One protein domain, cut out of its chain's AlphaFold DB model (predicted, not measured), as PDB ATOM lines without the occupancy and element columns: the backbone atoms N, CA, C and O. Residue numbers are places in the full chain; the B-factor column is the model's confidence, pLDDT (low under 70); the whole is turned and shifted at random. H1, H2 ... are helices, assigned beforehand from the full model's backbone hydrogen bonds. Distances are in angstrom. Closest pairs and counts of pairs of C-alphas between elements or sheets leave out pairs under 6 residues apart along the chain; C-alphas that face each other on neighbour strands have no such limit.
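What this domain is: This is residues 10 to 66 of the 66 residues of an uncharacterized protein of Rhizobium sp. (UniProt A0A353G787). The longest helix, H4, forms an arm: residues 50 to 56 and 58 to 66 stick out from a small compact body that holds three shorter helices, H1, H2 and H3. The printed part has 57 residues with four named helices, H1 to H4 along the chain, and no named strand: all helix. The whole is loose, with a radius of gyration of the C-alphas of 13.0 A, and elongated, spanning 38 by 22 by 18 A.

Where its parts are: Find C-alpha 51 at (-33.957, -9.544, 5.454); from there H4, residues 51 to 64, runs 20.1 A to C-alpha 64 at (-15.599, -5.981, 12.923). Look back to H3, residues 32 to 41, 14.4 A; H2, residues 20 to 27, 10.4 A; and H1, residues 10 to 14, from C-alpha 10 at (-43.018, -14.005, 25.605).

How they stand to each other: H4 is apart from H1, H2 and H3. H2 and H3 touch, closest at the C-alphas of Ser 20 and His 32, 6.3 A, at a steep tilt of 67 degrees, the same way. H1 touches H3, closest at the C-alphas of Leu 10 and Val 39, 6.1 A. H1 and H2 only just touch, with 3 pairs of C-alphas within 8 A, the closest Tyr 13 and Ala 23, 6.3 A. In H1, H2, H3 and H4 every O i to N i+4 pair is within hydrogen-bond range.

The domain as a whole: The farthest C-alphas, Ala 42 and Arg 66, are 38.8 A apart. The printed part has no cut and no long link. Residue 66 alone is under pLDDT 70.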
ATOM      1  N   LEU A  10     -43.529 -12.989  26.541       96.88
ATOM      2  CA  LEU A  10     -43.018 -14.005  25.605       96.88
ATOM      3  C   LEU A  10     -43.939 -14.195  24.387       96.88
ATOM      4  O   LEU A  10     -43.442 -14.311  23.269       96.88
ATOM      5  N   THR A  11     -45.260 -14.186  24.590       96.50
ATOM      6  CA  THR A  11     -46.256 -14.307  23.513       96.50
ATOM      7  C   THR A  11     -46.196 -13.093  22.593       96.50
ATOM      8  O   THR A  11     -46.094 -13.243  21.376       96.50
ATOM      9  N   LEU A  12     -46.187 -11.890  23.173       96.75
ATOM     10  CA  LEU A  12     -46.100 -10.634  22.424       96.75
ATOM     11  C   LEU A  12     -44.796 -10.547  21.619       96.75
ATOM     12  O   LEU A  12     -44.805 -10.131  20.462       96.75
ATOM     13  N   TYR A  13     -43.676 -10.968  22.211       96.19
ATOM     14  CA  TYR A  13     -42.381 -11.003  21.536       96.19
ATOM     15  C   TYR A  13     -42.351 -12.023  20.390       96.19
ATOM     16  O   TYR A  13     -41.940 -11.684  19.284       96.19
ATOM     17  N   SER A  14     -42.835 -13.247  20.626       95.75
ATOM     18  CA  SER A  14     -42.910 -14.309  19.609       95.75
ATOM     19  C   SER A  14     -43.723 -13.885  18.380       95.75
ATOM     20  O   SER A  14     -43.380 -14.230  17.252       95.75
ATOM     21  N   ARG A  15     -44.759 -13.064  18.585       94.62
ATOM     22  CA  ARG A  15     -45.593 -12.480  17.522       94.62
ATOM     23  C   ARG A  15     -45.012 -11.211  16.886       94.62
ATOM     24  O   ARG A  15     -45.665 -10.612  16.037       94.62
ATOM     25  N   GLY A  16     -43.832 -10.761  17.314       93.12
ATOM     26  CA  GLY A  16     -43.202  -9.532  16.825       93.12
ATOM     27  C   GLY A  16     -43.907  -8.239  17.254       93.12
ATOM     28  O   GLY A  16     -43.671  -7.193  16.660       93.12
ATOM     29  N   GLN A  17     -44.775  -8.284  18.269       95.38
ATOM     30  CA  GLN A  17     -45.550  -7.122  18.733       95.38
ATOM     31  C   GLN A  17     -44.748  -6.210  19.671       95.38
ATOM     32  O   GLN A  17     -45.071  -5.033  19.812       95.38
ATOM     33  N   ILE A  18     -43.709  -6.742  20.318       95.56
ATOM     34  CA  ILE A  18     -42.761  -5.976  21.135       95.56
ATOM     35  C   ILE A  18     -41.325  -6.338  20.756       95.56
ATOM     36  O   ILE A  18     -41.050  -7.454  20.315       95.56
ATOM     37  N   SER A  19     -40.395  -5.403  20.954       94.06
ATOM     38  CA  SER A  19     -38.972  -5.646  20.706       94.06
ATOM     39  C   SER A  19     -38.354  -6.571  21.762       94.06
ATOM     40  O   SER A  19     -38.874  -6.715  22.873       94.06
ATOM     41  N   SER A  20     -37.195  -7.157  21.443       94.56
ATOM     42  CA  SER A  20     -36.429  -7.972  22.398       94.56
ATOM     43  C   SER A  20     -36.060  -7.182  23.656       94.56
ATOM     44  O   SER A  20     -36.183  -7.710  24.755       94.56
ATOM     45  N   ALA A  21     -35.686  -5.906  23.521       96.31
ATOM     46  CA  ALA A  21     -35.354  -5.036  24.650       96.31
ATOM     47  C   ALA A  21     -36.543  -4.837  25.604       96.31
ATOM     48  O   ALA A  21     -36.379  -4.934  26.821       96.31
ATOM     49  N   VAL A  22     -37.746  -4.616  25.059       97.62
ATOM     50  CA  VAL A  22     -38.971  -4.490  25.864       97.62
ATOM     51  C   VAL A  22     -39.272  -5.806  26.576       97.62
ATOM     52  O   VAL A  22     -39.494  -5.806  27.784       97.62
ATOM     53  N   ALA A  23     -39.209  -6.936  25.867       97.25
ATOM     54  CA  ALA A  23     -39.463  -8.251  26.452       97.25
ATOM     55  C   ALA A  23     -38.463  -8.605  27.568       97.25
ATOM     56  O   ALA A  23     -38.878  -9.036  28.644       97.25
ATOM     57  N   VAL A  24     -37.163  -8.371  27.346       98.12
ATOM     58  CA  VAL A  24     -36.089  -8.589  28.332       98.12
ATOM     59  C   VAL A  24     -36.342  -7.777  29.601       98.12
ATOM     60  O   VAL A  24     -36.299  -8.324  30.704       98.12
ATOM     61  N   HIS A  25     -36.673  -6.493  29.447       98.00
ATOM     62  CA  HIS A  25     -36.973  -5.615  30.572       98.00
ATOM     63  C   HIS A  25     -38.239  -6.054  31.326       98.00
ATOM     64  O   HIS A  25     -38.219  -6.173  32.551       98.00
ATOM     65  N   SER A  26     -39.330  -6.356  30.612       97.56
ATOM     66  CA  SER A  26     -40.595  -6.804  31.211       97.56
ATOM     67  C   SER A  26     -40.462  -8.120  31.978       97.56
ATOM     68  O   SER A  26     -41.091  -8.282  33.022       97.56
ATOM     69  N   LEU A  27     -39.639  -9.048  31.485       96.50
ATOM     70  CA  LEU A  27     -39.398 -10.350  32.113       96.50
ATOM     71  C   LEU A  27     -38.301 -10.307  33.188       96.50
ATOM     72  O   LEU A  27     -38.121 -11.292  33.898       96.50
ATOM     73  N   LYS A  28     -37.589  -9.178  33.329       97.25
ATOM     74  CA  LYS A  28     -36.451  -9.004  34.250       97.25
ATOM     75  C   LYS A  28     -35.360 -10.062  34.055       97.25
ATOM     76  O   LYS A  28     -34.778 -10.558  35.018       97.25
ATOM     77  N   ILE A  29     -35.094 -10.409  32.800       97.00
ATOM     78  CA  ILE A  29     -34.064 -11.384  32.418       97.00
ATOM     79  C   ILE A  29     -32.809 -10.665  31.930       97.00
ATOM     80  O   ILE A  29     -32.844  -9.481  31.610       97.00
ATOM     81  N   ARG A  30     -31.679 -11.378  31.908       94.50
ATOM     82  CA  ARG A  30     -30.363 -10.768  31.684       94.50
ATOM     83  C   ARG A  30     -30.225 -10.142  30.299       94.50
ATOM     84  O   ARG A  30     -29.696  -9.045  30.169       94.50
ATOM     85  N   ASP A  31     -30.627 -10.875  29.268       95.75
ATOM     86  CA  ASP A  31     -30.318 -10.524  27.889       95.75
ATOM     87  C   ASP A  31     -31.234 -11.233  26.884       95.75
ATOM     88  O   ASP A  31     -32.099 -12.048  27.218       95.75
ATOM     89  N   HIS A  32     -31.007 -10.907  25.613       93.94
ATOM     90  CA  HIS A  32     -31.704 -11.504  24.488       93.94
ATOM     91  C   HIS A  32     -31.465 -13.019  24.358       93.94
ATOM     92  O   HIS A  32     -32.387 -13.738  23.987       93.94
ATOM     93  N   ALA A  33     -30.281 -13.535  24.705       95.06
ATOM     94  CA  ALA A  33     -30.027 -14.976  24.641       95.06
ATOM     95  C   ALA A  33     -30.910 -15.735  25.643       95.06
ATOM     96  O   ALA A  33     -31.530 -16.738  25.300       95.06
ATOM     97  N   SER A  34     -31.046 -15.190  26.853       97.00
ATOM     98  CA  SER A  34     -31.967 -15.695  27.872       97.00
ATOM     99  C   SER A  34     -33.409 -15.669  27.360       97.00
ATOM    100  O   SER A  34     -34.128 -16.652  27.512       97.00
ATOM    101  N   LEU A  35     -33.823 -14.581  26.695       96.81
ATOM    102  CA  LEU A  35     -35.160 -14.469  26.094       96.81
ATOM    103  C   LEU A  35     -35.446 -15.615  25.116       96.81
ATOM    104  O   LEU A  35     -36.518 -16.211  25.183       96.81
ATOM    105  N   LEU A  36     -34.495 -15.940  24.236       95.44
ATOM    106  CA  LEU A  36     -34.652 -17.009  23.246       95.44
ATOM    107  C   LEU A  36     -34.821 -18.391  23.892       95.44
ATOM    108  O   LEU A  36     -35.637 -19.180  23.417       95.44
ATOM    109  N   VAL A  37     -34.120 -18.658  24.999       95.19
ATOM    110  CA  VAL A  37     -34.299 -19.894  25.779       95.19
ATOM    111  C   VAL A  37     -35.725 -19.980  26.326       95.19
ATOM    112  O   VAL A  37     -36.407 -20.968  26.081       95.19
ATOM    113  N   TYR A  38     -36.223 -18.917  26.971       95.50
ATOM    114  CA  TYR A  38     -37.589 -18.902  27.514       95.50
ATOM    115  C   TYR A  38     -38.673 -19.066  26.439       95.50
ATOM    116  O   TYR A  38     -39.695 -19.702  26.691       95.50
ATOM    117  N   VAL A  39     -38.472 -18.501  25.245       95.38
ATOM    118  CA  VAL A  39     -39.379 -18.690  24.099       95.38
ATOM    119  C   VAL A  39     -39.399 -20.161  23.666       95.38
ATOM    120  O   VAL A  39     -40.480 -20.722  23.487       95.38
ATOM    121  N   GLY A  40     -38.225 -20.795  23.562       94.19
ATOM    122  CA  GLY A  40     -38.097 -22.216  23.233       94.19
ATOM    123  C   GLY A  40     -38.738 -23.133  24.277       94.19
ATOM    124  O   GLY A  40     -39.546 -23.990  23.922       94.19
ATOM    125  N   ASP A  41     -38.465 -22.899  25.563       94.94
ATOM    126  CA  ASP A  41     -39.049 -23.658  26.679       94.94
ATOM    127  C   ASP A  41     -40.580 -23.526  26.737       94.94
ATOM    128  O   ASP A  41     -41.294 -24.471  27.088       94.94
ATOM    129  N   ALA A  42     -41.109 -22.360  26.354       94.69
ATOM    130  CA  ALA A  42     -42.544 -22.119  26.246       94.69
ATOM    131  C   ALA A  42     -43.188 -22.774  25.007       94.69
ATOM    132  O   ALA A  42     -44.415 -22.779  24.895       94.69
ATOM    133  N   GLY A  43     -42.396 -23.335  24.086       95.00
ATOM    134  CA  GLY A  43     -42.877 -23.890  22.821       95.00
ATOM    135  C   GLY A  43     -43.403 -22.826  21.854       95.00
ATOM    136  O   GLY A  43     -44.248 -23.126  21.011       95.00
ATOM    137  N   LEU A  44     -42.949 -21.580  22.004       94.75
ATOM    138  CA  LEU A  44     -43.318 -20.463  21.145       94.75
ATOM    139  C   LEU A  44     -42.361 -20.363  19.953       94.75
ATOM    140  O   LEU A  44     -41.199 -20.759  20.025       94.75
ATOM    141  N   GLN A  45     -42.842 -19.796  18.847       93.56
ATOM    142  CA  GLN A  45     -41.999 -19.573  17.679       93.56
ATOM    143  C   GLN A  45     -40.981 -18.470  17.978       93.56
ATOM    144  O   GLN A  45     -41.347 -17.367  18.393       93.56
ATOM    145  N   ILE A  46     -39.705 -18.752  17.733       92.00
ATOM    146  CA  ILE A  46     -38.662 -17.730  17.775       92.00
ATOM    147  C   ILE A  46     -38.855 -16.809  16.562       92.00
ATOM    148  O   ILE A  46     -38.917 -17.307  15.434       92.00
ATOM    149  N   PRO A  47     -38.977 -15.484  16.759       88.19
ATOM    150  CA  PRO A  47     -39.156 -14.565  15.648       88.19
ATOM    151  C   PRO A  47     -37.895 -14.537  14.779       88.19
ATOM    152  O   PRO A  47     -36.779 -14.384  15.280       88.19
ATOM    153  N   MET A  48     -38.091 -14.681  13.470       87.12
ATOM    154  CA  MET A  48     -37.017 -14.565  12.488       87.12
ATOM    155  C   MET A  48     -36.742 -13.078  12.216       87.12
ATOM    156  O   MET A  48     -37.700 -12.318  12.036       87.12
ATOM    157  N   PRO A  49     -35.473 -12.634  12.176       84.69
ATOM    158  CA  PRO A  49     -35.140 -11.281  11.740       84.69
ATOM    159  C   PRO A  49     -35.609 -11.039  10.298       84.69
ATOM    160  O   PRO A  49     -35.662 -11.972   9.498       84.69
ATOM    161  N   SER A  50     -35.928  -9.791   9.954       87.94
ATOM    162  CA  SER A  50     -36.221  -9.422   8.564       87.94
ATOM    163  C   SER A  50     -34.950  -9.431   7.712       87.94
ATOM    164  O   SER A  50     -33.854  -9.237   8.240       87.94
ATOM    165  N   ASP A  51     -35.092  -9.566   6.391       93.00
ATOM    166  CA  ASP A  51     -33.957  -9.544   5.454       93.00
ATOM    167  C   ASP A  51     -33.079  -8.294   5.640       93.00
ATOM    168  O   ASP A  51     -31.861  -8.391   5.746       93.00
ATOM    169  N   ALA A  52     -33.696  -7.123   5.825       91.31
ATOM    170  CA  ALA A  52     -32.975  -5.874   6.078       91.31
ATOM    171  C   ALA A  52     -32.190  -5.873   7.407       91.31
ATOM    172  O   ALA A  52     -31.168  -5.195   7.535       91.31
ATOM    173  N   GLU A  53     -32.677  -6.588   8.425       87.38
ATOM    174  CA  GLU A  53     -31.969  -6.756   9.697       87.38
ATOM    175  C   GLU A  53     -30.787  -7.720   9.529       87.38
ATOM    176  O   GLU A  53     -29.702  -7.457  10.051       87.38
ATOM    177  N   ILE A  54     -30.981  -8.799   8.763       92.38
ATOM    178  CA  ILE A  54     -29.934  -9.764   8.407       92.38
ATOM    179  C   ILE A  54     -28.815  -9.051   7.643       92.38
ATOM    180  O   ILE A  54     -27.656  -9.145   8.045       92.38
ATOM    181  N   ASP A  55     -29.147  -8.265   6.619       95.56
ATOM    182  CA  ASP A  55     -28.172  -7.501   5.835       95.56
ATOM    183  C   ASP A  55     -27.351  -6.552   6.719       95.56
ATOM    184  O   ASP A  55     -26.122  -6.492   6.619       95.56
ATOM    185  N   ARG A  56     -28.003  -5.856   7.660       93.56
ATOM    186  CA  ARG A  56     -27.312  -4.968   8.608       93.56
ATOM    187  C   ARG A  56     -26.360  -5.737   9.527       93.56
ATOM    188  O   ARG A  56     -25.269  -5.244   9.827       93.56
ATOM    189  N   GLN A  57     -26.747  -6.931   9.977       91.06
ATOM    190  CA  GLN A  57     -25.884  -7.789  10.793       91.06
ATOM    191  C   GLN A  57     -24.683  -8.307   9.992       91.06
ATOM    192  O   GLN A  57     -23.567  -8.307  10.514       91.06
ATOM    193  N   VAL A  58     -24.877  -8.670   8.720       95.31
ATOM    194  CA  VAL A  58     -23.794  -9.079   7.811       95.31
ATOM    195  C   VAL A  58     -22.782  -7.947   7.615       95.31
ATOM    196  O   VAL A  58     -21.579  -8.171   7.758       95.31
ATOM    197  N   GLU A  59     -23.241  -6.722   7.351       95.75
ATOM    198  CA  GLU A  59     -22.360  -5.554   7.209       95.75
ATOM    199  C   GLU A  59     -21.611  -5.221   8.510       95.75
ATOM    200  O   GLU A  59     -20.409  -4.934   8.496       95.75
ATOM    201  N   SER A  60     -22.294  -5.332   9.653       93.69
ATOM    202  CA  SER A  60     -21.673  -5.145  10.972       93.69
ATOM    203  C   SER A  60     -20.560  -6.169  11.208       93.69
ATOM    204  O   SER A  60     -19.450  -5.802  11.594       93.69
ATOM    205  N   PHE A  61     -20.819  -7.445  10.907       94.00
ATOM    206  CA  PHE A  61     -19.828  -8.513  11.018       94.00
ATOM    207  C   PHE A  61     -18.605  -8.253  10.125       94.00
ATOM    208  O   PHE A  61     -17.471  -8.324  10.597       94.00
ATOM    209  N   ARG A  62     -18.822  -7.879   8.855       95.06
ATOM    210  CA  ARG A  62     -17.744  -7.540   7.904       95.06
ATOM    211  C   ARG A  62     -16.859  -6.392   8.386       95.06
ATOM    212  O   ARG A  62     -15.667  -6.390   8.095       95.06
ATOM    213  N   THR A  63     -17.437  -5.424   9.095       94.81
ATOM    214  CA  THR A  63     -16.707  -4.274   9.645       94.81
ATOM    215  C   THR A  63     -15.821  -4.671  10.826       94.81
ATOM    216  O   THR A  63     -14.694  -4.201  10.916       94.81
ATOM    217  N   ILE A  64     -16.316  -5.542  11.712       95.31
ATOM    218  CA  ILE A  64     -15.599  -5.981  12.923       95.31
ATOM    219  C   ILE A  64     -14.489  -6.992  12.595       95.31
ATOM    220  O   ILE A  64     -13.487  -7.050  13.299       95.31
ATOM    221  N   TRP A  65     -14.668  -7.805  11.552       89.62
ATOM    222  CA  TRP A  65     -13.741  -8.885  11.194       89.62
ATOM    223  C   TRP A  65     -12.524  -8.435  10.351       89.62
ATOM    224  O   TRP A  65     -11.707  -9.271   9.967       89.62
ATOM    225  N   ARG A  66     -12.396  -7.142  10.028       65.00
ATOM    226  CA  ARG A  66     -11.193  -6.581   9.381       65.00
ATOM    227  C   ARG A  66     -10.114  -6.243  10.398       65.00
ATOM    228  O   ARG A  66      -8.937  -6.471  10.050       65.00
TER     229      ARG A  66